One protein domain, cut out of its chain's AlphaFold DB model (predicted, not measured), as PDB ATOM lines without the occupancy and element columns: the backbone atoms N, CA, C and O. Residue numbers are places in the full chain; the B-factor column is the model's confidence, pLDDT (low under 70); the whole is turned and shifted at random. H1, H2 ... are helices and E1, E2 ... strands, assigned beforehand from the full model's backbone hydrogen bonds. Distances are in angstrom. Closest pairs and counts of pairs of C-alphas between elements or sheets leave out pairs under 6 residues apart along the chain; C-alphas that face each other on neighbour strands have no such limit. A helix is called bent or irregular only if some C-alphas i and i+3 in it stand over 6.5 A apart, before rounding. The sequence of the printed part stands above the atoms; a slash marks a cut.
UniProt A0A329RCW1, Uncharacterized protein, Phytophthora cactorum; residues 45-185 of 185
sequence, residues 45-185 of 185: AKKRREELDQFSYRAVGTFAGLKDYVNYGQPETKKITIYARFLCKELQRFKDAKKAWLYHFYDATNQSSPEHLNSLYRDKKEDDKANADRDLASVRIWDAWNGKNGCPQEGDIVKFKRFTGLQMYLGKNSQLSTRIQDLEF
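What this domain is: This is residues 45 to 185 of the 185 residues of an uncharacterized protein of Phytophthora cactorum (UniProt A0A329RCW1). A strongly twisted sheet of seven strands, turned through 90 degrees by the bend in its longest strand, E2, has three helices, H2, H3 and H4, over one face. Residues 45 to 51 of H1 stick out as an arm at one end of the longest axis. The 141 printed residues include four named helices and seven named strands, in the order H1 E1 H2 E2 E3 H3 H4 E4 E5 E6 E7, and the class is mixed, helices and strands. The sheet is branched at E2 and mixed in direction: E1 and E2 are parallel, as are E4 and E7, while E2 and E3, E2 and E5, E3 and E4, and E6 and E7 are antiparallel. The whole is compact, with a radius of gyration of the C-alphas of 15.3 A and spans of 47 by 32 by 27 A.

Where its parts are: Find C-alpha 80 at (6.633, -1.621, 9.567), where E2 begins; it runs to residue 93, 30.1 A, bending at residue 87. E3, residues 99 to 107, measures 26.3 A. Look next for E1 at residues 58 to 60, E4 at 137 to 141, E5 at 157 to 160 and E6 at 164 to 169. E7, residues 173 to 178, runs 16.4 A to C-alpha 178 at (9.666, 0.919, -3.729). H1, residues 45 to 54, starts at (22.411, 10.328, 9.246) and is 14.5 A long. H2 is residues 63 to 71, H3 114 to 121, and H4 126 to 135, 15.8 A. H4 is irregular: C-alphas 132 and 135 are 7.5 A apart.

How they stand to each other: Start at E2: E1 and E3 lie on one side of it, E5 on the other side. E2 and E3 form a hairpin, with N 90 and O 102 2.8 A apart. Between E2 and E1, N 81 and O 58 are within hydrogen-bond range at 3.0 A, and between E5 and E2, N 158 and O 84 are within hydrogen-bond range at 2.8 A. E2 lies on one side of E3 and E4 on the other side, with N 103 of E3 and O 139 of E4 within hydrogen-bond range at 2.8 A; E3 lies on one side of E4 and E7 on the other side, with N 140 of E4 and O 176 of E7 within hydrogen-bond range at 2.9 A. In the hairpin of E6 and E7, N 175 and O 167 are 2.8 A apart. E1, H2 and E2 make a strand-helix-strand unit, two parallel strands with a helix between, and its crossover is right-handed. H2, H3 and H4 are on the same face of the sheet; the closest C-alphas are Val 70 and Gln 167 for H2 and E6, 6.4 A, Leu 87 and Pro 114 for H3 and E2, 6.2 A, and Arg 134 and Asn 173 for H4 and E7, 4.3 A. H3 and H4 only just touch, with 3 pairs of C-alphas within 8 A, the closest Tyr 121 and Ala 132 at 6.0 A. H1 is not on the sheet. Every O i to N i+4 pair is within hydrogen-bond range in H1, H2 and H3; in H4 it is 2 of 6, beside 4 of 7 O i to N i+3 pairs.

The domain as a whole: The C-alphas of Lys 47 and Asp 123 are the two farthest apart, 48.0 A. The printed part has no cut, and its one long link is residues 142 to 156. Mean pLDDT of the printed part is 77.1; look for values under 70 at residues 45 to 58, 75 to 79, 97, 123 to 128, 130 to 131 and 143 to 150.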
ATOM      1  N   ALA A  45      22.811  11.458  10.082       58.44
ATOM      2  CA  ALA A  45      22.411  10.328   9.246       58.44
ATOM      3  C   ALA A  45      22.598   8.972   9.948       58.44
ATOM      4  O   ALA A  45      21.724   8.119   9.835       58.44
ATOM      5  N   LYS A  46      23.704   8.786  10.679       67.56
ATOM      6  CA  LYS A  46      23.981   7.579  11.468       67.56
ATOM      7  C   LYS A  46      23.054   7.488  12.684       67.56
ATOM      8  O   LYS A  46      22.435   6.453  12.866       67.56
ATOM      9  N   LYS A  47      22.831   8.604  13.386       66.25
ATOM     10  CA  LYS A  47      21.884   8.704  14.508       66.25
ATOM     11  C   LYS A  47      20.460   8.356  14.080       66.25
ATOM     12  O   LYS A  47      19.838   7.485  14.664       66.25
ATOM     13  N   ARG A  48      20.000   8.921  12.953       60.94
ATOM     14  CA  ARG A  48      18.715   8.536  12.347       60.94
ATOM     15  C   ARG A  48      18.661   7.056  11.978       60.94
ATOM     16  O   ARG A  48      17.585   6.488  12.014       60.94
ATOM     17  N   ARG A  49      19.771   6.437  11.571       54.53
ATOM     18  CA  ARG A  49      19.818   5.011  11.213       54.53
ATOM     19  C   ARG A  49      19.752   4.110  12.449       54.53
ATOM     20  O   ARG A  49      19.022   3.135  12.422       54.53
ATOM     21  N   GLU A  50      20.438   4.482  13.522       61.97
ATOM     22  CA  GLU A  50      20.417   3.775  14.810       61.97
ATOM     23  C   GLU A  50      19.066   3.931  15.524       61.97
ATOM     24  O   GLU A  50      18.513   2.951  16.012       61.97
ATOM     25  N   GLU A  51      18.477   5.130  15.505       55.00
ATOM     26  CA  GLU A  51      17.116   5.379  16.004       55.00
ATOM     27  C   GLU A  51      16.078   4.563  15.219       55.00
ATOM     28  O   GLU A  51      15.124   4.057  15.800       55.00
ATOM     29  N   LEU A  52      16.279   4.375  13.907       51.09
ATOM     30  CA  LEU A  52      15.420   3.524  13.077       51.09
ATOM     31  C   LEU A  52      15.500   2.042  13.436       51.09
ATOM     32  O   LEU A  52      14.487   1.354  13.352       51.09
ATOM     33  N   ASP A  53      16.668   1.564  13.854       51.47
ATOM     34  CA  ASP A  53      16.854   0.180  14.286       51.47
ATOM     35  C   ASP A  53      16.249  -0.082  15.683       51.47
ATOM     36  O   ASP A  53      16.012  -1.235  16.044       51.47
ATOM     37  N   GLN A  54      15.942   0.975  16.450       47.44
ATOM     38  CA  GLN A  54      15.437   0.903  17.827       47.44
ATOM     39  C   GLN A  54      13.899   0.875  17.943       47.44
ATOM     40  O   GLN A  54      13.369   0.531  19.002       47.44
ATOM     41  N   PHE A  55      13.157   1.203  16.878       49.00
ATOM     42  CA  PHE A  55      11.692   1.127  16.884       49.00
ATOM     43  C   PHE A  55      11.204  -0.292  16.565       49.00
ATOM     44  O   PHE A  55      11.637  -0.915  15.600       49.00
ATOM     45  N   SER A  56      10.260  -0.804  17.363       49.66
ATOM     46  CA  SER A  56       9.682  -2.141  17.194       49.66
ATOM     47  C   SER A  56       9.059  -2.308  15.801       49.66
ATOM     48  O   SER A  56       7.997  -1.749  15.516       49.66
ATOM     49  N   TYR A  57       9.714  -3.091  14.948       60.53
ATOM     50  CA  TYR A  57       9.231  -3.453  13.620       60.53
ATOM     51  C   TYR A  57       7.930  -4.258  13.732       60.53
ATOM     52  O   TYR A  57       7.937  -5.404  14.183       60.53
ATOM     53  N   ARG A  58       6.799  -3.695  13.293       69.69
ATOM     54  CA  ARG A  58       5.562  -4.472  13.121       69.69
ATOM     55  C   ARG A  58       5.601  -5.159  11.757       69.69
ATOM     56  O   ARG A  58       5.580  -4.492  10.724       69.69
ATOM     57  N   ALA A  59       5.658  -6.487  11.748       76.75
ATOM     58  CA  ALA A  59       5.492  -7.260  10.522       76.75
ATOM     59  C   ALA A  59       4.019  -7.227  10.082       76.75
ATOM     60  O   ALA A  59       3.120  -7.509  10.877       76.75
ATOM     61  N   VAL A  60       3.772  -6.882   8.821       79.88
ATOM     62  CA  VAL A  60       2.443  -6.883   8.202       79.88
ATOM     63  C   VAL A  60       2.478  -7.850   7.027       79.88
ATOM     64  O   VAL A  60       3.053  -7.544   5.988       79.88
ATOM     65  N   GLY A  61       1.898  -9.034   7.223       77.94
ATOM     66  CA  GLY A  61       1.810 -10.073   6.193       77.94
ATOM     67  C   GLY A  61       0.483 -10.102   5.438       77.94
ATOM     68  O   GLY A  61       0.379 -10.817   4.450       77.94
ATOM     69  N   THR A  62      -0.517  -9.346   5.908       81.81
ATOM     70  CA  THR A  62      -1.893  -9.424   5.410       81.81
ATOM     71  C   THR A  62      -2.418  -8.095   4.890       81.81
ATOM     72  O   THR A  62      -2.036  -7.027   5.380       81.81
ATOM     73  N   PHE A  63      -3.351  -8.144   3.935       77.81
ATOM     74  CA  PHE A  63      -4.008  -6.925   3.438       77.81
ATOM     75  C   PHE A  63      -4.865  -6.242   4.480       77.81
ATOM     76  O   PHE A  63      -4.868  -5.016   4.549       77.81
ATOM     77  N   ALA A  64      -5.561  -7.024   5.305       80.69
ATOM     78  CA  ALA A  64      -6.306  -6.489   6.434       80.69
ATOM     79  C   ALA A  64      -5.370  -5.696   7.358       80.69
ATOM     80  O   ALA A  64      -5.624  -4.526   7.631       80.69
ATOM     81  N   GLY A  65      -4.218  -6.274   7.720       82.94
ATOM     82  CA  GLY A  65      -3.224  -5.595   8.550       82.94
ATOM     83  C   GLY A  65      -2.639  -4.341   7.894       82.94
ATOM     84  O   GLY A  65      -2.391  -3.349   8.579       82.94
ATOM     85  N   LEU A  66      -2.448  -4.354   6.570       82.69
ATOM     86  CA  LEU A  66      -1.952  -3.196   5.826       82.69
ATOM     87  C   LEU A  66      -2.996  -2.074   5.761       82.69
ATOM     88  O   LEU A  66      -2.663  -0.907   5.965       82.69
ATOM     89  N   LYS A  67      -4.264  -2.426   5.538       82.19
ATOM     90  CA  LYS A  67      -5.391  -1.492   5.530       82.19
ATOM     91  C   LYS A  67      -5.591  -0.852   6.900       82.19
ATOM     92  O   LYS A  67      -5.718   0.368   6.982       82.19
ATOM     93  N   ASP A  68      -5.548  -1.646   7.965       83.88
ATOM     94  CA  ASP A  68      -5.636  -1.152   9.340       83.88
ATOM     95  C   ASP A  68      -4.499  -0.176   9.649       83.88
ATOM     96  O   ASP A  68      -4.726   0.888  10.223       83.88
ATOM     97  N   TYR A  69      -3.281  -0.493   9.205       82.44
ATOM     98  CA  TYR A  69      -2.130   0.389   9.364       82.44
ATOM     99  C   TYR A  69      -2.308   1.737   8.646       82.44
ATOM    100  O   TYR A  69      -1.981   2.788   9.206       82.44
ATOM    101  N   VAL A  70      -2.846   1.725   7.422       83.69
ATOM    102  CA  VAL A  70      -3.143   2.954   6.672       83.69
ATOM    103  C   VAL A  70      -4.238   3.769   7.359       83.69
ATOM    104  O   VAL A  70      -4.075   4.976   7.535       83.69
ATOM    105  N   ASN A  71      -5.318   3.116   7.791       82.19
ATOM    106  CA  ASN A  71      -6.456   3.765   8.442       82.19
ATOM    107  C   ASN A  71      -6.102   4.358   9.812       82.19
ATOM    108  O   ASN A  71      -6.681   5.364  10.208       82.19
ATOM    109  N   TYR A  72      -5.123   3.783  10.515       78.94
ATOM    110  CA  TYR A  72      -4.621   4.291  11.794       78.94
ATOM    111  C   TYR A  72      -3.723   5.542  11.651       78.94
ATOM    112  O   TYR A  72      -3.107   5.990  12.614       78.94
ATOM    113  N   GLY A  73      -3.616   6.120  10.449       71.38
ATOM    114  CA  GLY A  73      -2.896   7.376  10.220       71.38
ATOM    115  C   GLY A  73      -1.389   7.224  10.007       71.38
ATOM    116  O   GLY A  73      -0.676   8.219  10.080       71.38
ATOM    117  N   GLN A  74      -0.903   6.006   9.724       73.19
ATOM    118  CA  GLN A  74       0.498   5.710   9.371       73.19
ATOM    119  C   GLN A  74       1.534   6.432  10.254       73.19
ATOM    120  O   GLN A  74       2.361   7.186   9.733       73.19
ATOM    121  N   PRO A  75       1.522   6.206  11.579       58.38
ATOM    122  CA  PRO A  75       2.243   7.043  12.537       58.38
ATOM    123  C   PRO A  75       3.773   7.079  12.369       58.38
ATOM    124  O   PRO A  75       4.412   7.855  13.059       58.38
ATOM    125  N   GLU A  76       4.362   6.272  11.477       60.56
ATOM    126  CA  GLU A  76       5.633   6.520  10.774       60.56
ATOM    127  C   GLU A  76       5.906   5.315   9.855       60.56
ATOM    128  O   GLU A  76       6.119   4.205  10.339       60.56
ATOM    129  N   THR A  77       5.950   5.500   8.528       56.31
ATOM    130  CA  THR A  77       6.169   4.418   7.529       56.31
ATOM    131  C   THR A  77       7.408   3.554   7.769       56.31
ATOM    132  O   THR A  77       7.496   2.448   7.245       56.31
ATOM    133  N   LYS A  78       8.357   4.033   8.576       56.25
ATOM    134  CA  LYS A  78       9.616   3.356   8.881       56.25
ATOM    135  C   LYS A  78       9.520   2.310  10.002       56.25
ATOM    136  O   LYS A  78      10.521   1.672  10.296       56.25
ATOM    137  N   LYS A  79       8.342   2.130  10.614       68.81
ATOM    138  CA  LYS A  79       8.112   1.197  11.735       68.81
ATOM    139  C   LYS A  79       7.512  -0.151  11.326       68.81
ATOM    140  O   LYS A  79       7.257  -0.987  12.193       68.81
ATOM    141  N   ILE A  80       7.245  -0.373  10.036       78.25
ATOM    142  CA  ILE A  80       6.633  -1.621   9.567       78.25
ATOM    143  C   ILE A  80       7.453  -2.296   8.476       78.25
ATOM    144  O   ILE A  80       8.031  -1.639   7.612       78.25
ATOM    145  N   THR A  81       7.436  -3.624   8.498       84.88
ATOM    146  CA  THR A  81       7.971  -4.471   7.431       84.88
ATOM    147  C   THR A  81       6.797  -5.175   6.773       84.88
ATOM    148  O   THR A  81       6.056  -5.893   7.446       84.88
ATOM    149  N   ILE A  82       6.617  -4.974   5.470       88.00
ATOM    150  CA  ILE A  82       5.559  -5.651   4.715       88.00
ATOM    151  C   ILE A  82       6.117  -6.974   4.192       88.00
ATOM    152  O   ILE A  82       7.246  -7.018   3.701       88.00
ATOM    153  N   TYR A  83       5.319  -8.031   4.291       89.19
ATOM    154  CA  TYR A  83       5.547  -9.312   3.637       89.19
ATOM    155  C   TYR A  83       4.363  -9.582   2.718       89.19
ATOM    156  O   TYR A  83       3.216  -9.455   3.143       89.19
ATOM    157  N   ALA A  84       4.624  -9.938   1.467       90.44
ATOM    158  CA  ALA A  84       3.571 -10.268   0.514       90.44
ATOM    159  C   ALA A  84       4.095 -11.260  -0.522       90.44
ATOM    160  O   ALA A  84       5.297 -11.304  -0.776       90.44
ATOM    161  N   ARG A  85       3.213 -12.045  -1.136       90.81
ATOM    162  CA  ARG A  85       3.597 -12.967  -2.207       90.81
ATOM    163  C   ARG A  85       3.533 -12.288  -3.558       90.81
ATOM    164  O   ARG A  85       2.569 -11.582  -3.847       90.81
ATOM    165  N   PHE A  86       4.550 -12.485  -4.387       90.69
ATOM    166  CA  PHE A  86       4.551 -11.943  -5.740       90.69
ATOM    167  C   PHE A  86       3.540 -12.689  -6.615       90.69
ATOM    168  O   PHE A  86       3.544 -13.916  -6.648       90.69
ATOM    169  N   LEU A  87       2.672 -11.961  -7.322       90.00
ATOM    170  CA  LEU A  87       1.752 -12.548  -8.298       90.00
ATOM    171  C   LEU A  87       2.272 -12.355  -9.714       90.00
ATOM    172  O   LEU A  87       2.510 -13.319 -10.425       90.00
ATOM    173  N   CYS A  88       2.406 -11.103 -10.140       88.00
ATOM    174  CA  CYS A  88       2.772 -10.782 -11.510       88.00
ATOM    175  C   CYS A  88       3.289  -9.346 -11.633       88.00
ATOM    176  O   CYS A  88       3.215  -8.539 -10.702       88.00
ATOM    177  N   LYS A  89       3.821  -9.019 -12.814       86.88
ATOM    178  CA  LYS A  89       4.282  -7.675 -13.169       86.88
ATOM    179  C   LYS A  89       3.689  -7.217 -14.493       86.88
ATOM    180  O   LYS A  89       3.566  -7.996 -15.436       86.88
ATOM    181  N   GLU A  90       3.435  -5.922 -14.589       83.88
ATOM    182  CA  GLU A  90       2.941  -5.240 -15.777       83.88
ATOM    183  C   GLU A  90       3.846  -4.044 -16.098       83.88
ATOM    184  O   GLU A  90       4.297  -3.320 -15.206       83.88
ATOM    185  N   LEU A  91       4.127  -3.817 -17.383       82.88
ATOM    186  CA  LEU A  91       4.858  -2.628 -17.815       82.88
ATOM    187  C   LEU A  91       3.877  -1.463 -17.974       82.88
ATOM    188  O   LEU A  91       3.064  -1.462 -18.897       82.88
ATOM    189  N   GLN A  92       4.009  -0.431 -17.143       78.88
ATOM    190  CA  GLN A  92       3.261   0.813 -17.296       78.88
ATOM    191  C   GLN A  92       4.057   1.840 -18.102       78.88
ATOM    192  O   GLN A  92       5.229   2.121 -17.829       78.88
ATOM    193  N   ARG A  93       3.394   2.421 -19.105       79.19
ATOM    194  CA  ARG A  93       3.924   3.511 -19.930       79.19
ATOM    195  C   ARG A  93       3.197   4.799 -19.574       79.19
ATOM    196  O   ARG A  93       1.973   4.857 -19.639       79.19
ATOM    197  N   PHE A  94       3.955   5.827 -19.218       76.19
ATOM    198  CA  PHE A  94       3.421   7.154 -18.930       76.19
ATOM    199  C   PHE A  94       3.543   8.061 -20.158       76.19
ATOM    200  O   PHE A  94       4.361   7.809 -21.047       76.19
ATOM    201  N   LYS A  95       2.742   9.136 -20.187       76.31
ATOM    202  CA  LYS A  95       2.688  10.103 -21.300       76.31
ATOM    203  C   LYS A  95       4.066  10.685 -21.656       76.31
ATOM    204  O   LYS A  95       4.344  10.895 -22.828       76.31
ATOM    205  N   ASP A  96       4.959  10.821 -20.675       76.81
ATOM    206  CA  ASP A  96       6.304  11.396 -20.841       76.81
ATOM    207  C   ASP A  96       7.366  10.379 -21.314       76.81
ATOM    208  O   ASP A  96       8.547  10.518 -20.994       76.81
ATOM    209  N   ALA A  97       6.967   9.282 -21.966       66.62
ATOM    210  CA  ALA A  97       7.828   8.144 -22.332       66.62
ATOM    211  C   ALA A  97       8.553   7.451 -21.153       66.62
ATOM    212  O   ALA A  97       9.330   6.511 -21.356       66.62
ATOM    213  N   LYS A  98       8.263   7.855 -19.911       72.12
ATOM    214  CA  LYS A  98       8.716   7.170 -18.700       72.12
ATOM    215  C   LYS A  98       8.070   5.790 -18.628       72.12
ATOM    216  O   LYS A  98       6.876   5.625 -18.888       72.12
ATOM    217  N   LYS A  99       8.876   4.801 -18.256       76.88
ATOM    218  CA  LYS A  99       8.450   3.421 -18.027       76.88
ATOM    219  C   LYS A  99       8.564   3.137 -16.538       76.88
ATOM    220  O   LYS A  99       9.575   3.489 -15.936       76.88
ATOM    221  N   ALA A 100       7.553   2.501 -15.971       79.19
ATOM    222  CA  ALA A 100       7.655   1.896 -14.652       79.19
ATOM    223  C   ALA A 100       7.110   0.479 -14.720       79.19
ATOM    224  O   ALA A 100       6.291   0.151 -15.581       79.19
ATOM    225  N   TRP A 101       7.548  -0.348 -13.788       83.81
ATOM    226  CA  TRP A 101       6.935  -1.646 -13.591       83.81
ATOM    227  C   TRP A 101       5.933  -1.559 -12.447       83.81
ATOM    228  O   TRP A 101       6.247  -1.032 -11.377       83.81
ATOM    229  N   LEU A 102       4.728  -2.065 -12.691       86.94
ATOM    230  CA  LEU A 102       3.723  -2.294 -11.667       86.94
ATOM    231  C   LEU A 102       3.781  -3.762 -11.274       86.94
ATOM    232  O   LEU A 102       3.667  -4.635 -12.126       86.94
ATOM    233  N   TYR A 103       3.993  -4.032  -9.998       88.19
ATOM    234  CA  TYR A 103       3.999  -5.377  -9.452       88.19
ATOM    235  C   TYR A 103       2.715  -5.574  -8.660       88.19
ATOM    236  O   TYR A 103       2.326  -4.700  -7.883       88.19
ATOM    237  N   HIS A 104       2.087  -6.726  -8.835       89.56
ATOM    238  CA  HIS A 104       0.950  -7.150  -8.040       89.56
ATOM    239  C   HIS A 104       1.420  -8.174  -7.022       89.56
ATOM    240  O   HIS A 104       2.076  -9.161  -7.362       89.56
ATOM    241  N   PHE A 105       1.079  -7.917  -5.768       90.31
ATOM    242  CA  PHE A 105       1.331  -8.813  -4.658       90.31
ATOM    243  C   PHE A 105       0.018  -9.229  -4.023       90.31
ATOM    244  O   PHE A 105      -0.933  -8.450  -4.020       90.31
ATOM    245  N   TYR A 106      -0.006 -10.431  -3.461       89.81
ATOM    246  CA  TYR A 106      -1.109 -10.939  -2.665       89.81
ATOM    247  C   TYR A 106      -0.653 -11.270  -1.234       89.81
ATOM    248  O   TYR A 106       0.529 -11.174  -0.906       89.81
ATOM    249  N   ASP A 107      -1.599 -11.609  -0.359       88.25
ATOM    250  CA  ASP A 107      -1.360 -11.823   1.068       88.25
ATOM    251  C   ASP A 107      -0.302 -12.917   1.288       88.25
ATOM    252  O   ASP A 107      -0.354 -13.973   0.652       88.25
ATOM    253  N   ALA A 108       0.654 -12.690   2.193       86.75
ATOM    254  CA  ALA A 108       1.720 -13.653   2.461       86.75
ATOM    255  C   ALA A 108       1.189 -14.996   2.994       86.75
ATOM    256  O   ALA A 108       1.817 -16.043   2.806       86.75
ATOM    257  N   THR A 109       0.027 -14.961   3.650       81.75
ATOM    258  CA  THR A 109      -0.633 -16.120   4.264       81.75
ATOM    259  C   THR A 109      -1.572 -16.863   3.317       81.75
ATOM    260  O   THR A 109      -1.981 -17.984   3.620       81.75
ATOM    261  N   ASN A 110      -1.895 -16.280   2.162       82.31
ATOM    262  CA  ASN A 110      -2.773 -16.907   1.187       82.31
ATOM    263  C   ASN A 110      -2.045 -18.071   0.486       82.31
ATOM    264  O   ASN A 110      -0.920 -17.925   0.009       82.31
ATOM    265  N   GLN A 111      -2.698 -19.235   0.471       82.25
ATOM    266  CA  GLN A 111      -2.173 -20.498  -0.061       82.25
ATOM    267  C   GLN A 111      -2.753 -20.868  -1.437       82.25
ATOM    268  O   GLN A 111      -2.461 -21.944  -1.954       82.25
ATOM    269  N   SER A 112      -3.594 -20.017  -2.031       84.19
ATOM    270  CA  SER A 112      -4.083 -20.210  -3.396       84.19
ATOM    271  C   SER A 112      -2.923 -20.243  -4.391       84.19
ATOM    272  O   SER A 112      -1.944 -19.512  -4.241       84.19
ATOM    273  N   SER A 113      -3.048 -21.069  -5.433       86.88
ATOM    274  CA  SER A 113      -2.004 -21.166  -6.452       86.88
ATOM    275  C   SER A 113      -1.912 -19.874  -7.283       86.88
ATOM    276  O   SER A 113      -2.941 -19.221  -7.518       86.88
ATOM    277  N   PRO A 114      -0.712 -19.495  -7.764       86.06
ATOM    278  CA  PRO A 114      -0.554 -18.331  -8.629       86.06
ATOM    279  C   PRO A 114      -1.407 -18.393  -9.899       86.06
ATOM    280  O   PRO A 114      -1.936 -17.370 -10.324       86.06
ATOM    281  N   GLU A 115      -1.615 -19.577 -10.482       86.75
ATOM    282  CA  GLU A 115      -2.437 -19.764 -11.684       86.75
ATOM    283  C   GLU A 115      -3.899 -19.400 -11.416       86.75
ATOM    284  O   GLU A 115      -4.519 -18.668 -12.192       86.75
ATOM    285  N   HIS A 116      -4.438 -19.868 -10.285       86.38
ATOM    286  CA  HIS A 116      -5.793 -19.532  -9.870       86.38
ATOM    287  C   HIS A 116      -5.939 -18.024  -9.653       86.38
ATOM    288  O   HIS A 116      -6.848 -17.406 -10.207       86.38
ATOM    289  N   LEU A 117      -5.013 -17.407  -8.916       86.94
ATOM    290  CA  LEU A 117      -5.043 -15.967  -8.652       86.94
ATOM    291  C   LEU A 117      -4.893 -15.152  -9.945       86.94
ATOM    292  O   LEU A 117      -5.651 -14.214 -10.169       86.94
ATOM    293  N   ASN A 118      -3.994 -15.536 -10.852       85.69
ATOM    294  CA  ASN A 118      -3.849 -14.872 -12.146       85.69
ATOM    295  C   ASN A 118      -5.156 -14.910 -12.955       85.69
ATOM    296  O   ASN A 118      -5.529 -13.882 -13.520       85.69
ATOM    297  N   SER A 119      -5.887 -16.033 -12.955       83.50
ATOM    298  CA  SER A 119      -7.198 -16.121 -13.625       83.50
ATOM    299  C   SER A 119      -8.260 -15.194 -13.020       83.50
ATOM    300  O   SER A 119      -9.160 -14.738 -13.721       83.50
ATOM    301  N   LEU A 120      -8.144 -14.861 -11.730       81.94
ATOM    302  CA  LEU A 120      -9.065 -13.947 -11.056       81.94
ATOM    303  C   LEU A 120      -8.764 -12.473 -11.354       81.94
ATOM    304  O   LEU A 120      -9.695 -11.663 -11.352       81.94
ATOM    305  N   TYR A 121      -7.496 -12.117 -11.586       80.62
ATOM    306  CA  TYR A 121      -7.054 -10.717 -11.614       80.62
ATOM    307  C   TYR A 121      -6.595 -10.195 -12.987       80.62
ATOM    308  O   TYR A 121      -6.774  -9.008 -13.250       80.62
ATOM    309  N   ARG A 122      -6.045 -11.025 -13.891       71.94
ATOM    310  CA  ARG A 122      -5.447 -10.531 -15.155       71.94
ATOM    311  C   ARG A 122      -6.448 -10.009 -16.190       71.94
ATOM    312  O   ARG A 122      -6.110  -9.083 -16.921       71.94
ATOM    313  N   ASP A 123      -7.661 -10.555 -16.242       64.38
ATOM    314  CA  ASP A 123      -8.594 -10.316 -17.358       64.38
ATOM    315  C   ASP A 123      -9.685  -9.273 -17.057       64.38
ATOM    316  O   ASP A 123     -10.743  -9.245 -17.694       64.38
ATOM    317  N   LYS A 124      -9.466  -8.391 -16.075       64.62
ATOM    318  CA  LYS A 124     -10.473  -7.391 -15.686       64.62
ATOM    319  C   LYS A 124     -10.250  -6.067 -16.422       64.62
ATOM    320  O   LYS A 124      -9.133  -5.557 -16.488       64.62
ATOM    321  N   LYS A 125     -11.334  -5.497 -16.965       60.25
ATOM    322  CA  LYS A 125     -11.337  -4.170 -17.611       60.25
ATOM    323  C   LYS A 125     -10.888  -3.084 -16.624       60.25
ATOM    324  O   LYS A 125     -11.141  -3.211 -15.430       60.25
ATOM    325  N   GLU A 126     -10.270  -2.007 -17.120       62.94
ATOM    326  CA  GLU A 126      -9.719  -0.926 -16.276       62.94
ATOM    327  C   GLU A 126     -10.742  -0.322 -15.302       62.94
ATOM    328  O   GLU A 126     -10.402  -0.109 -14.137       62.94
ATOM    329  N   ASP A 127     -11.993  -0.134 -15.734       62.09
ATOM    330  CA  ASP A 127     -13.069   0.415 -14.893       62.09
ATOM    331  C   ASP A 127     -13.373  -0.466 -13.666       62.09
ATOM    332  O   ASP A 127     -13.712   0.032 -12.592       62.09
ATOM    333  N   ASP A 128     -13.161  -1.780 -13.792       68.12
ATOM    334  CA  ASP A 128     -13.343  -2.758 -12.718       68.12
ATOM    335  C   ASP A 128     -12.032  -3.137 -12.021       68.12
ATOM    336  O   ASP A 128     -12.054  -3.843 -11.010       68.12
ATOM    337  N   LYS A 129     -10.877  -2.662 -12.504       70.00
ATOM    338  CA  LYS A 129      -9.560  -3.114 -12.034       70.00
ATOM    339  C   LYS A 129      -9.310  -2.768 -10.566       70.00
ATOM    340  O   LYS A 129      -8.804  -3.595  -9.823       70.00
ATOM    341  N   ALA A 130      -9.774  -1.613 -10.083       67.75
ATOM    342  CA  ALA A 130      -9.670  -1.274  -8.657       67.75
ATOM    343  C   ALA A 130     -10.536  -2.171  -7.748       67.75
ATOM    344  O   ALA A 130     -10.195  -2.387  -6.587       67.75
ATOM    345  N   ASN A 131     -11.661  -2.685  -8.260       69.56
ATOM    346  CA  ASN A 131     -12.476  -3.682  -7.559       69.56
ATOM    347  C   ASN A 131     -11.853  -5.075  -7.646       69.56
ATOM    348  O   ASN A 131     -11.921  -5.830  -6.679       69.56
ATOM    349  N   ALA A 132     -11.279  -5.414  -8.799       73.44
ATOM    350  CA  ALA A 132     -10.560  -6.656  -9.023       73.44
ATOM    351  C   ALA A 132      -9.386  -6.773  -8.053       73.44
ATOM    352  O   ALA A 132      -9.293  -7.747  -7.323       73.44
ATOM    353  N   ASP A 133      -8.572  -5.726  -7.973       76.25
ATOM    354  CA  ASP A 133      -7.326  -5.688  -7.215       76.25
ATOM    355  C   ASP A 133      -7.536  -5.366  -5.729       76.25
ATOM    356  O   ASP A 133      -6.574  -5.072  -5.023       76.25
ATOM    357  N   ARG A 134      -8.778  -5.378  -5.229       73.81
ATOM    358  CA  ARG A 134      -9.093  -5.012  -3.834       73.81
ATOM    359  C   ARG A 134      -8.327  -5.860  -2.808       73.81
ATOM    360  O   ARG A 134      -8.021  -5.384  -1.722       73.81
ATOM    361  N   ASP A 135      -8.015  -7.095  -3.193       77.88
ATOM    362  CA  ASP A 135      -7.304  -8.084  -2.387       77.88
ATOM    363  C   ASP A 135      -5.823  -8.188  -2.810       77.88
ATOM    364  O   ASP A 135      -5.161  -9.181  -2.517       77.88
ATOM    365  N   LEU A 136      -5.307  -7.178  -3.528       82.06
ATOM    366  CA  LEU A 136      -3.925  -7.070  -3.992       82.06
ATOM    367  C   LEU A 136      -3.249  -5.774  -3.508       82.06
ATOM    368  O   LEU A 136      -3.872  -4.732  -3.281       82.06
ATOM    369  N   ALA A 137      -1.919  -5.831  -3.419       83.69
ATOM    370  CA  ALA A 137      -1.041  -4.676  -3.285       83.69
ATOM    371  C   ALA A 137      -0.460  -4.374  -4.657       83.69
ATOM    372  O   ALA A 137       0.239  -5.207  -5.236       83.69
ATOM    373  N   SER A 138      -0.699  -3.165  -5.151       85.44
ATOM    374  CA  SER A 138      -0.063  -2.676  -6.368       85.44
ATOM    375  C   SER A 138       1.170  -1.857  -5.996       85.44
ATOM    376  O   SER A 138       1.084  -0.785  -5.395       85.44
ATOM    377  N   VAL A 139       2.343  -2.357  -6.360       85.94
ATOM    378  CA  VAL A 139       3.627  -1.748  -6.020       85.94
ATOM    379  C   VAL A 139       4.274  -1.183  -7.273       85.94
ATOM    380  O   VAL A 139       4.550  -1.910  -8.224       85.94
ATOM    381  N   ARG A 140       4.554   0.121  -7.279       86.25
ATOM    382  CA  ARG A 140       5.286   0.767  -8.375       86.25
ATOM    383  C   ARG A 140       6.786   0.742  -8.126       86.25
ATOM    384  O   ARG A 140       7.254   1.161  -7.065       86.25
ATOM    385  N   ILE A 141       7.536   0.330  -9.143       81.75
ATOM    386  CA  ILE A 141       8.999   0.342  -9.148       81.75
ATOM    387  C   ILE A 141       9.477   1.238 -10.293       81.75
ATOM    388  O   ILE A 141       9.244   0.948 -11.468       81.75
ATOM    389  N   TRP A 142      10.133   2.345  -9.932       71.00
ATOM    390  CA  TRP A 142      10.557   3.421 -10.846       71.00
ATOM    391  C   TRP A 142      11.973   3.258 -11.408       71.00
ATOM    392  O   TRP A 142      12.510   4.190 -12.002       71.00
ATOM    393  N   ASP A 143      12.597   2.104 -11.200       66.75
ATOM    394  CA  ASP A 143      13.971   1.880 -11.634       66.75
ATOM    395  C   ASP A 143      14.044   1.404 -13.091       66.75
ATOM    396  O   ASP A 143      13.096   0.802 -13.609       66.75
ATOM    397  N   ALA A 144      15.186   1.647 -13.747       56.81
ATOM    398  CA  ALA A 144      15.488   1.179 -15.102       56.81
ATOM    399  C   ALA A 144      15.742  -0.333 -15.087       56.81
ATOM    400  O   ALA A 144      16.841  -0.828 -15.335       56.81
ATOM    401  N   TRP A 145      14.712  -1.092 -14.740       59.94
ATOM    402  CA  TRP A 145      14.822  -2.524 -14.629       59.94
ATOM    403  C   TRP A 145      14.780  -3.156 -16.017       59.94
ATOM    404  O   TRP A 145      13.784  -3.066 -16.740       59.94
ATOM    405  N   ASN A 146      15.881  -3.818 -16.371       59.19
ATOM    406  CA  ASN A 146      16.067  -4.510 -17.646       59.19
ATOM    407  C   ASN A 146      15.260  -5.821 -17.761       59.19
ATOM    408  O   ASN A 146      15.361  -6.510 -18.774       59.19
ATOM    409  N   GLY A 147      14.488  -6.177 -16.728       57.47
ATOM    410  CA  GLY A 147      13.607  -7.344 -16.701       57.47
ATOM    411  C   GLY A 147      14.311  -8.696 -16.578       57.47
ATOM    412  O   GLY A 147      13.606  -9.703 -16.554       57.47
ATOM    413  N   LYS A 148      15.651  -8.738 -16.504       56.25
ATOM    414  CA  LYS A 148      16.440  -9.984 -16.562       56.25
ATOM    415  C   LYS A 148      17.009 -10.441 -15.218       56.25
ATOM    416  O   LYS A 148      17.079 -11.641 -14.997       56.25
ATOM    417  N   ASN A 149      17.352  -9.523 -14.312       59.25
ATOM    418  CA  ASN A 149      17.957  -9.870 -13.019       59.25
ATOM    419  C   ASN A 149      17.084  -9.346 -11.867       59.25
ATOM    420  O   ASN A 149      16.732  -8.168 -11.865       59.25
ATOM    421  N   GLY A 150      16.735 -10.203 -10.901       68.00
ATOM    422  CA  GLY A 150      16.053  -9.802  -9.662       68.00
ATOM    423  C   GLY A 150      14.524  -9.656  -9.735       68.00
ATOM    424  O   GLY A 150      13.986  -8.753  -9.102       68.00
ATOM    425  N   CYS A 151      13.829 -10.502 -10.509       73.94
ATOM    426  CA  CYS A 151      12.373 -10.667 -10.375       73.94
ATOM    427  C   CYS A 151      12.096 -11.813  -9.393       73.94
ATOM    428  O   CYS A 151      12.622 -12.896  -9.651       73.94
ATOM    429  N   PRO A 152      11.252 -11.635  -8.368       83.12
ATOM    430  CA  PRO A 152      10.667 -12.773  -7.662       83.12
ATOM    431  C   PRO A 152       9.867 -13.658  -8.635       83.12
ATOM    432  O   PRO A 152       9.320 -13.161  -9.630       83.12
ATOM    433  N   GLN A 153       9.822 -14.961  -8.373       87.06
ATOM    434  CA  GLN A 153       8.930 -15.902  -9.045       87.06
ATOM    435  C   GLN A 153       7.516 -15.794  -8.474       87.06
ATOM    436  O   GLN A 153       7.306 -15.315  -7.358       87.06
ATOM    437  N   GLU A 154       6.516 -16.189  -9.265       89.75
ATOM    438  CA  GLU A 154       5.129 -16.165  -8.799       89.75
ATOM    439  C   GLU A 154       4.980 -17.084  -7.576       89.75
ATOM    440  O   GLU A 154       5.367 -18.249  -7.603       89.75
ATOM    441  N   GLY A 155       4.438 -16.546  -6.487       86.06
ATOM    442  CA  GLY A 155       4.330 -17.226  -5.200       86.06
ATOM    443  C   GLY A 155       5.453 -16.937  -4.208       86.06
ATOM    444  O   GLY A 155       5.233 -17.173  -3.017       86.06
ATOM    445  N   ASP A 156       6.588 -16.373  -4.627       89.25
ATOM    446  CA  ASP A 156       7.682 -16.034  -3.710       89.25
ATOM    447  C   ASP A 156       7.227 -15.017  -2.665       89.25
ATOM    448  O   ASP A 156       6.556 -14.029  -2.984       89.25
ATOM    449  N   ILE A 157       7.612 -15.242  -1.407       88.88
ATOM    450  CA  ILE A 157       7.403 -14.266  -0.337       88.88
ATOM    451  C   ILE A 157       8.457 -13.177  -0.483       88.88
ATOM    452  O   ILE A 157       9.652 -13.429  -0.383       88.88
ATOM    453  N   VAL A 158       7.990 -11.947  -0.642       89.31
ATOM    454  CA  VAL A 158       8.823 -10.760  -0.768       89.31
ATOM    455  C   VAL A 158       8.659  -9.891   0.466       89.31
ATOM    456  O   VAL A 158       7.547  -9.549   0.881       89.31
ATOM    457  N   LYS A 159       9.792  -9.504   1.039       89.25
ATOM    458  CA  LYS A 159       9.899  -8.577   2.160       89.25
ATOM    459  C   LYS A 159      10.264  -7.185   1.654       89.25
ATOM    460  O   LYS A 159      11.260  -7.001   0.955       89.25
ATOM    461  N   PHE A 160       9.496  -6.185   2.073       87.75
ATOM    462  CA  PHE A 160       9.724  -4.781   1.734       87.75
ATOM    463  C   PHE A 160      10.494  -4.104   2.868       87.75
ATOM    464  O   PHE A 160       9.928  -3.795   3.916       87.75
ATOM    465  N   LYS A 161      11.792  -3.858   2.659       82.44
ATOM    466  CA  LYS A 161      12.671  -3.180   3.628       82.44
ATOM    467  C   LYS A 161      12.364  -1.691   3.725       82.44
ATOM    468  O   LYS A 161      12.453  -1.106   4.798       82.44
ATOM    469  N   ARG A 162      12.063  -1.062   2.586       82.44
ATOM    470  CA  ARG A 162      11.711   0.359   2.488       82.44
ATOM    471  C   ARG A 162      10.679   0.567   1.392       82.44
ATOM    472  O   ARG A 162      10.735  -0.054   0.334       82.44
ATOM    473  N   PHE A 163       9.752   1.477   1.638       86.50
ATOM    474  CA  PHE A 163       8.735   1.878   0.677       86.50
ATOM    475  C   PHE A 163       8.265   3.303   0.980       86.50
ATOM    476  O   PHE A 163       8.518   3.852   2.054       86.50
ATOM    477  N   THR A 164       7.590   3.919   0.018       85.00
ATOM    478  CA  THR A 164       7.018   5.263   0.128       85.00
ATOM    479  C   THR A 164       5.621   5.300  -0.480       85.00
ATOM    480  O   THR A 164       5.246   4.423  -1.256       85.00
ATOM    481  N   GLY A 165       4.839   6.322  -0.120       85.44
ATOM    482  CA  GLY A 165       3.521   6.555  -0.716       85.44
ATOM    483  C   GLY A 165       2.527   5.418  -0.490       85.44
ATOM    484  O   GLY A 165       1.708   5.170  -1.370       85.44
ATOM    485  N   LEU A 166       2.628   4.710   0.643       87.62
ATOM    486  CA  LEU A 166       1.638   3.710   1.025       87.62
ATOM    487  C   LEU A 166       0.284   4.400   1.222       87.62
ATOM    488  O   LEU A 166       0.171   5.320   2.026       87.62
ATOM    489  N   GLN A 167      -0.736   3.972   0.490       86.88
ATOM    490  CA  GLN A 167      -2.086   4.528   0.562       86.88
ATOM    491  C   GLN A 167      -3.126   3.520   0.066       86.88
ATOM    492  O   GLN A 167      -2.798   2.598  -0.677       86.88
ATOM    493  N   MET A 168      -4.392   3.734   0.426       85.69
ATOM    494  CA  MET A 168      -5.514   3.013  -0.178       85.69
ATOM    495  C   MET A 168      -5.988   3.766  -1.423       85.69
ATOM    496  O   MET A 168      -6.503   4.879  -1.317       85.69
ATOM    497  N   TYR A 169      -5.853   3.171  -2.604       79.25
ATOM    498  CA  TYR A 169      -6.399   3.742  -3.833       79.25
ATOM    499  C   TYR A 169      -7.892   3.416  -3.941       79.25
ATOM    500  O   TYR A 169      -8.318   2.272  -3.770       79.25
ATOM    501  N   LEU A 170      -8.708   4.460  -4.125       76.00
ATOM    502  CA  LEU A 170     -10.179   4.391  -4.110       76.00
ATOM    503  C   LEU A 170     -10.765   3.644  -2.888       76.00
ATOM    504  O   LEU A 170     -11.854   3.082  -2.967       76.00
ATOM    505  N   GLY A 171     -10.031   3.601  -1.768       72.06
ATOM    506  CA  GLY A 171     -10.414   2.865  -0.556       72.06
ATOM    507  C   GLY A 171     -10.395   1.333  -0.678       72.06
ATOM    508  O   GLY A 171     -10.854   0.653   0.243       72.06
ATOM    509  N   LYS A 172      -9.895   0.782  -1.794       73.31
ATOM    510  CA  LYS A 172     -10.045  -0.639  -2.149       73.31
ATOM    511  C   LYS A 172      -8.723  -1.385  -2.157       73.31
ATOM    512  O   LYS A 172      -8.565  -2.292  -1.353       73.31
ATOM    513  N   ASN A 173      -7.779  -0.984  -3.000       78.31
ATOM    514  CA  ASN A 173      -6.480  -1.641  -3.132       78.31
ATOM    515  C   ASN A 173      -5.373  -0.841  -2.445       78.31
ATOM    516  O   ASN A 173      -5.382   0.392  -2.430       78.31
ATOM    517  N   SER A 174      -4.396  -1.549  -1.884       84.75
ATOM    518  CA  SER A 174      -3.214  -0.909  -1.303       84.75
ATOM    519  C   SER A 174      -2.223  -0.564  -2.409       84.75
ATOM    520  O   SER A 174      -1.893  -1.411  -3.236       84.75
ATOM    521  N   GLN A 175      -1.720   0.667  -2.420       88.56
ATOM    522  CA  GLN A 175      -0.683   1.107  -3.347       88.56
ATOM    523  C   GLN A 175       0.517   1.639  -2.591       88.56
ATOM    524  O   GLN A 175       0.359   2.373  -1.625       88.56
ATOM    525  N   LEU A 176       1.713   1.295  -3.054       88.69
ATOM    526  CA  LEU A 176       2.968   1.846  -2.546       88.69
ATOM    527  C   LEU A 176       4.012   1.912  -3.663       88.69
ATOM    528  O   LEU A 176       3.832   1.371  -4.755       88.69
ATOM    529  N   SER A 177       5.117   2.594  -3.399       88.06
ATOM    530  CA  SER A 177       6.281   2.647  -4.282       88.06
ATOM    531  C   SER A 177       7.525   2.136  -3.561       88.06
ATOM    532  O   SER A 177       7.706   2.385  -2.370       88.06
ATOM    533  N   THR A 178       8.399   1.432  -4.276       86.50
ATOM    534  CA  THR A 178       9.666   0.919  -3.729       86.50
ATOM    535  C   THR A 178      10.746   0.819  -4.816       86.50
ATOM    536  O   THR A 178      10.508   1.155  -5.981       86.50
ATOM    537  N   ARG A 179      11.955   0.401  -4.433       84.12
ATOM    538  CA  ARG A 179      13.087   0.112  -5.324       84.12
ATOM    539  C   ARG A 179      13.457  -1.362  -5.211       84.12
ATOM    540  O   ARG A 179      13.276  -1.955  -4.157       84.12
ATOM    541  N   ILE A 180      14.062  -1.932  -6.253       81.56
ATOM    542  CA  ILE A 180      14.473  -3.350  -6.254       81.56
ATOM    543  C   ILE A 180      15.423  -3.672  -5.090       81.56
ATOM    544  O   ILE A 180      15.233  -4.664  -4.402       81.56
ATOM    545  N   GLN A 181      16.392  -2.797  -4.803       82.50
ATOM    546  CA  GLN A 181      17.325  -2.951  -3.673       82.50
ATOM    547  C   GLN A 181      16.656  -2.945  -2.283       82.50
ATOM    548  O   GLN A 181      17.289  -3.290  -1.285       82.50
ATOM    549  N   ASP A 182      15.405  -2.486  -2.209       84.06
ATOM    550  CA  ASP A 182      14.609  -2.433  -0.986       84.06
ATOM    551  C   ASP A 182      13.676  -3.651  -0.860       84.06
ATOM    552  O   ASP A 182      12.899  -3.727   0.093       84.06
ATOM    553  N   LEU A 183      13.779  -4.608  -1.788       84.69
ATOM    554  CA  LEU A 183      13.123  -5.910  -1.745       84.69
ATOM    555  C   LEU A 183      14.110  -6.997  -1.303       84.69
ATOM    556  O   LEU A 183      15.313  -6.925  -1.556       84.69
ATOM    557  N   GLU A 184      13.588  -8.008  -0.623       85.00
ATOM    558  CA  GLU A 184      14.291  -9.236  -0.249       85.00
ATOM    559  C   GLU A 184      13.353 -10.408  -0.539       85.00
ATOM    560  O   GLU A 184      12.210 -10.392  -0.083       85.00
ATOM    561  N   PHE A 185      13.819 -11.347  -1.357       81.06
ATOM    562  CA  PHE A 185      13.095 -12.513  -1.857       81.06
ATOM    563  C   PHE A 185      14.086 -13.653  -2.088       81.06
ATOM    564  O   PHE A 185      15.273 -13.335  -2.358       81.06
TER     565      PHE A 185